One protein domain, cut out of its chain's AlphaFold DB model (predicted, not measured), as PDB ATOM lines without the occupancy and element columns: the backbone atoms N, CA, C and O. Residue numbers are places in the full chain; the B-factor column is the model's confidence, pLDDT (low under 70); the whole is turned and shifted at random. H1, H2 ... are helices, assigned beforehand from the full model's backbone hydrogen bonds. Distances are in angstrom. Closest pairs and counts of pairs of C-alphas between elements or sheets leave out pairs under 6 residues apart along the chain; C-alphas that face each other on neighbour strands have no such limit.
ATOM      1  N   GLU A  19     116.755 178.680 187.760       88.06
ATOM      2  CA  GLU A  19     117.051 179.241 189.074       88.06
ATOM      3  C   GLU A  19     117.205 178.137 190.127       88.06
ATOM      4  O   GLU A  19     118.244 178.056 190.781       88.06
ATOM      5  N   GLU A  20     116.244 177.211 190.211       88.19
ATOM      6  CA  GLU A  20     116.331 176.043 191.102       88.19
ATOM      7  C   GLU A  20     117.549 175.168 190.767       88.19
ATOM      8  O   GLU A  20     118.211 174.625 191.652       88.19
ATOM      9  N   TYR A  21     117.894 175.035 189.481       87.19
ATOM     10  CA  TYR A  21     119.091 174.297 189.074       87.19
ATOM     11  C   TYR A  21     120.378 174.940 189.583       87.19
ATOM     12  O   TYR A  21     121.252 174.215 190.081       87.19
ATOM     13  N   CYS A  22     120.475 176.267 189.481       86.62
ATOM     14  CA  CYS A  22     121.578 177.061 190.008       86.62
ATOM     15  C   CYS A  22     121.686 176.941 191.531       86.62
ATOM     16  O   CYS A  22     122.769 176.636 192.019       86.62
ATOM     17  N   GLU A  23     120.587 177.061 192.277       90.00
ATOM     18  CA  GLU A  23     120.614 176.940 193.743       90.00
ATOM     19  C   GLU A  23     121.159 175.581 194.199       90.00
ATOM     20  O   GLU A  23     122.042 175.498 195.058       90.00
ATOM     21  N   ILE A  24     120.702 174.489 193.579       86.94
ATOM     22  CA  ILE A  24     121.209 173.146 193.897       86.94
ATOM     23  C   ILE A  24     122.687 173.016 193.472       86.94
ATOM     24  O   ILE A  24     123.449 172.229 194.038       86.94
ATOM     25  N   LEU A  25     123.126 173.749 192.445       86.88
ATOM     26  CA  LEU A  25     124.507 173.711 191.955       86.88
ATOM     27  C   LEU A  25     125.442 174.413 192.931       86.88
ATOM     28  O   LEU A  25     126.510 173.883 193.233       86.88
ATOM     29  N   ASP A  26     124.993 175.522 193.498       88.56
ATOM     30  CA  ASP A  26     125.711 176.237 194.541       88.56
ATOM     31  C   ASP A  26     125.846 175.379 195.801       88.56
ATOM     32  O   ASP A  26     126.941 175.273 196.360       88.56
ATOM     33  N   GLN A  27     124.788 174.660 196.197       88.44
ATOM     34  CA  GLN A  27     124.873 173.684 197.292       88.44
ATOM     35  C   GLN A  27     125.864 172.555 196.983       88.44
ATOM     36  O   GLN A  27     126.618 172.132 197.860       88.44
ATOM     37  N   PHE A  28     125.921 172.087 195.734       87.06
ATOM     38  CA  PHE A  28     126.893 171.079 195.310       87.06
ATOM     39  C   PHE A  28     128.335 171.598 195.408       87.06
ATOM     40  O   PHE A  28     129.212 170.892 195.918       87.06
ATOM     41  N   PHE A  29     128.594 172.829 194.967       88.44
ATOM     42  CA  PHE A  29     129.910 173.452 195.104       88.44
ATOM     43  C   PHE A  29     130.290 173.658 196.569       88.44
ATOM     44  O   PHE A  29     131.412 173.318 196.954       88.44
ATOM     45  N   ALA A  30     129.355 174.121 197.400       88.88
ATOM     46  CA  ALA A  30     129.559 174.295 198.834       88.88
ATOM     47  C   ALA A  30     129.890 172.962 199.528       88.88
ATOM     48  O   ALA A  30     130.890 172.870 200.244       88.88
ATOM     49  N   ALA A  31     129.117 171.906 199.257       88.12
ATOM     50  CA  ALA A  31     129.323 170.576 199.832       88.12
ATOM     51  C   ALA A  31     130.684 169.969 199.452       88.12
ATOM     52  O   ALA A  31     131.334 169.319 200.270       88.12
ATOM     53  N   ASN A  32     131.145 170.217 198.224       86.81
ATOM     54  CA  ASN A  32     132.427 169.726 197.720       86.81
ATOM     55  C   ASN A  32     133.598 170.700 197.963       86.81
ATOM     56  O   ASN A  32     134.720 170.414 197.539       86.81
ATOM     57  N   LYS A  33     133.366 171.828 198.654       88.56
ATOM     58  CA  LYS A  33     134.360 172.884 198.930       88.56
ATOM     59  C   LYS A  33     135.034 173.421 197.659       88.56
ATOM     60  O   LYS A  33     136.240 173.673 197.630       88.56
ATOM     61  N   ILE A  34     134.256 173.582 196.592       87.12
ATOM     62  CA  ILE A  34     134.721 174.082 195.296       87.12
ATOM     63  C   ILE A  34     134.529 175.601 195.266       87.12
ATOM     64  O   ILE A  34     133.437 176.085 194.986       87.12
ATOM     65  N   GLY A  35     135.599 176.345 195.545       83.44
ATOM     66  CA  GLY A  35     135.620 177.815 195.450       83.44
ATOM     67  C   GLY A  35     136.291 178.365 194.187       83.44
ATOM     68  O   GLY A  35     136.400 179.571 194.030       83.44
ATOM     69  N   ASP A  36     136.788 177.488 193.317       89.75
ATOM     70  CA  ASP A  36     137.503 177.852 192.094       89.75
ATOM     71  C   ASP A  36     136.507 177.994 190.933       89.75
ATOM     72  O   ASP A  36     135.845 177.019 190.563       89.75
ATOM     73  N   GLU A  37     136.401 179.197 190.370       84.56
ATOM     74  CA  GLU A  37     135.459 179.513 189.290       84.56
ATOM     75  C   GLU A  37     135.702 178.688 188.015       84.56
ATOM     76  O   GLU A  37     134.742 178.310 187.335       84.56
ATOM     77  N   GLU A  38     136.955 178.356 187.682       85.81
ATOM     78  CA  GLU A  38     137.254 177.500 186.528       85.81
ATOM     79  C   GLU A  38     136.730 176.085 186.764       85.81
ATOM     80  O   GLU A  38     136.108 175.492 185.876       85.81
ATOM     81  N   LYS A  39     136.905 175.552 187.978       84.75
ATOM     82  CA  LYS A  39     136.360 174.234 188.342       84.75
ATOM     83  C   LYS A  39     134.840 174.235 188.345       84.75
ATOM     84  O   LYS A  39     134.244 173.287 187.838       84.75
ATOM     85  N   GLN A  40     134.210 175.285 188.868       86.00
ATOM     86  CA  GLN A  40     132.755 175.427 188.842       86.00
ATOM     87  C   GLN A  40     132.225 175.436 187.402       86.00
ATOM     88  O   GLN A  40     131.298 174.686 187.084       86.00
ATOM     89  N   ARG A  41     132.861 176.195 186.497       84.94
ATOM     90  CA  ARG A  41     132.517 176.201 185.064       84.94
ATOM     91  C   ARG A  41     132.712 174.839 184.409       84.94
ATOM     92  O   ARG A  41     131.830 174.400 183.675       84.94
ATOM     93  N   ALA A  42     133.835 174.169 184.657       85.25
ATOM     94  CA  ALA A  42     134.111 172.852 184.087       85.25
ATOM     95  C   ALA A  42     133.062 171.818 184.526       85.25
ATOM     96  O   ALA A  42     132.547 171.059 183.705       85.25
ATOM     97  N   ILE A  43     132.692 171.841 185.807       84.19
ATOM     98  CA  ILE A  43     131.669 170.964 186.379       84.19
ATOM     99  C   ILE A  43     130.299 171.262 185.776       84.19
ATOM    100  O   ILE A  43     129.629 170.336 185.321       84.19
ATOM    101  N   LEU A  44     129.911 172.535 185.695       84.00
ATOM    102  CA  LEU A  44     128.670 172.951 185.048       84.00
ATOM    103  C   LEU A  44     128.604 172.420 183.610       84.00
ATOM    104  O   LEU A  44     127.659 171.719 183.264       84.00
ATOM    105  N   ILE A  45     129.633 172.673 182.795       82.31
ATOM    106  CA  ILE A  45     129.701 172.208 181.400       82.31
ATOM    107  C   ILE A  45     129.604 170.678 181.314       82.31
ATOM    108  O   ILE A  45     128.927 170.161 180.425       82.31
ATOM    109  N   SER A  46     130.236 169.956 182.241       81.94
ATOM    110  CA  SER A  46     130.185 168.491 182.273       81.94
ATOM    111  C   SER A  46     128.811 167.926 182.655       81.94
ATOM    112  O   SER A  46     128.445 166.862 182.160       81.94
ATOM    113  N   MET A  47     128.030 168.628 183.487       79.62
ATOM    114  CA  MET A  47     126.750 168.126 184.009       79.62
ATOM    115  C   MET A  47     125.545 168.537 183.168       79.62
ATOM    116  O   MET A  47     124.592 167.772 183.060       79.62
ATOM    117  N   VAL A  48     125.550 169.724 182.561       78.94
ATOM    118  CA  VAL A  48     124.363 170.258 181.868       78.94
ATOM    119  C   VAL A  48     124.008 169.500 180.579       78.94
ATOM    120  O   VAL A  48     122.903 169.648 180.059       78.94
ATOM    121  N   GLY A  49     124.923 168.674 180.064       77.06
ATOM    122  CA  GLY A  49     124.726 167.891 178.848       77.06
ATOM    123  C   GLY A  49     124.759 168.727 177.556       77.06
ATOM    124  O   GLY A  49     124.775 169.962 177.582       77.06
ATOM    125  N   PRO A  50     124.774 168.072 176.381       76.62
ATOM    126  CA  PRO A  50     125.032 168.735 175.099       76.62
ATOM    127  C   PRO A  50     123.953 169.748 174.685       76.62
ATOM    128  O   PRO A  50     124.275 170.755 174.052       76.62
ATOM    129  N   ALA A  51     122.683 169.517 175.039       75.31
ATOM    130  CA  ALA A  51     121.578 170.412 174.684       75.31
ATOM    131  C   ALA A  51     121.663 171.754 175.430       75.31
ATOM    132  O   ALA A  51     121.674 172.818 174.807       75.31
ATOM    133  N   THR A  52     121.807 171.703 176.753       77.88
ATOM    134  CA  THR A  52     121.931 172.886 177.610       77.88
ATOM    135  C   THR A  52     123.253 173.607 177.367       77.88
ATOM    136  O   THR A  52     123.274 174.832 177.274       77.88
ATOM    137  N   TYR A  53     124.348 172.871 177.141       81.00
ATOM    138  CA  TYR A  53     125.623 173.472 176.745       81.00
ATOM    139  C   TYR A  53     125.511 174.253 175.428       81.00
ATOM    140  O   TYR A  53     126.032 175.363 175.317       81.00
ATOM    141  N   LYS A  54     124.787 173.729 174.429       80.00
ATOM    142  CA  LYS A  54     124.535 174.442 173.166       80.00
ATOM    143  C   LYS A  54     123.733 175.728 173.385       80.00
ATOM    144  O   LYS A  54     124.052 176.740 172.762       80.00
ATOM    145  N   LEU A  55     122.733 175.706 174.268       79.75
ATOM    146  CA  LEU A  55     121.959 176.895 174.634       79.75
ATOM    147  C   LEU A  55     122.843 177.948 175.314       79.75
ATOM    148  O   LEU A  55     122.880 179.089 174.860       79.75
ATOM    149  N   MET A  56     123.612 177.555 176.330       78.44
ATOM    150  CA  MET A  56     124.569 178.436 177.007       78.44
ATOM    151  C   MET A  56     125.577 179.030 176.032       78.44
ATOM    152  O   MET A  56     125.796 180.236 176.023       78.44
ATOM    153  N   ARG A  57     126.161 178.202 175.161       78.00
ATOM    154  CA  ARG A  57     127.101 178.667 174.140       78.00
ATOM    155  C   ARG A  57     126.451 179.677 173.201       78.00
ATOM    156  O   ARG A  57     127.109 180.638 172.837       78.00
ATOM    157  N   ASN A  58     125.189 179.493 172.821       76.81
ATOM    158  CA  ASN A  58     124.470 180.457 171.988       76.81
ATOM    159  C   ASN A  58     124.174 181.776 172.718       76.81
ATOM    160  O   ASN A  58     124.186 182.818 172.073       76.81
ATOM    161  N   LEU A  59     123.925 181.735 174.031       72.19
ATOM    162  CA  LEU A  59     123.702 182.924 174.865       72.19
ATOM    163  C   LEU A  59     124.997 183.699 175.153       72.19
ATOM    164  O   LEU A  59     124.978 184.924 175.210       72.19
ATOM    165  N   VAL A  60     126.114 182.989 175.334       68.38
ATOM    166  CA  VAL A  60     127.439 183.563 175.643       68.38
ATOM    167  C   VAL A  60     128.220 183.921 174.373       68.38
ATOM    168  O   VAL A  60     129.103 184.777 174.401       68.38
ATOM    169  N   SER A  61     127.907 183.289 173.239       65.19
ATOM    170  CA  SER A  61     128.425 183.710 171.937       65.19
ATOM    171  C   SER A  61     127.990 185.152 171.690       65.19
ATOM    172  O   SER A  61     126.836 185.475 171.975       65.19
TER     173      SER A  61
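Overview. This is residues 19 to 61 of the 70 residues of the protein "Zgc:165409" of Nothobranchius furzeri (UniProt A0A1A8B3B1). Three short helices follow one another as an open zigzag, with H2 in the middle between H1 and H3 and the chain turning back at each of the two links. H1 and H2 form one open V, H2 and H3 a second one, and the contacts between the helices are few: one pair of C-alphas within 8 A in each V. The printed part has 43 residues with three named helices, in the order H1, H2, H3, and no named strand; its class is all helix. It is only just compact, close to loose, with a radius of gyration of the C-alphas of 10.9 A, and the C-alphas span 29 by 21 by 15 A along their three main axes.

Along the chain. The longest helix by residues is H1, residues 19 to 31, with 13 residues and 18.5 A from first to last C-alpha. It begins at C-alpha 19 at (117.051, 179.241, 189.074) and ends at C-alpha 31 at (129.323, 170.576, 199.832). H2, residues 37 to 47, is 15.3 A long between its first and last C-alphas, and it begins at C-alpha 37 at (135.459, 179.513, 189.290). H3, residues 49 to 60, measures 16.2 A and ends at C-alpha 60 at (127.439, 183.563, 175.643).

Arrangement. H1 and H2 are close but not clearly touching; their closest C-alphas, those of Phe 29 and Gln 40, are 7.2 A apart. They run opposite ways at a steep tilt of 61 degrees, with their centres 12.1 A apart. H2 and H3 are also close but not clearly touching; their closest C-alphas, those of Ile 45 and Tyr 53, are 6.3 A apart. These two run opposite ways at a steep tilt of 48 degrees, and their centres are 13.1 A apart. H1 and H3 are apart, with no C-alpha of the one within 8 A of the other. In H1, H2 and H3 every backbone pair of O i and N i+4 is within hydrogen-bond range.

Size, cuts and confidence. The two C-alphas farthest apart are those of Ala 31 and Ser 61, at 30.8 A, while those of Glu 19 and Ser 61, the first and last printed residues, are 21.0 A apart. The printed part has no cut and runs from residue 19 to residue 61 of a full chain of 70 residues. Both links are tight: five residues, 32 to 36, join H1 to H2, and one residue, Val 48, joins H2 to H3. The mean pLDDT of the printed part is 83.0, and the model's confidence is low, under 70, at residues 60 to 61, of which 60 belongs to H3.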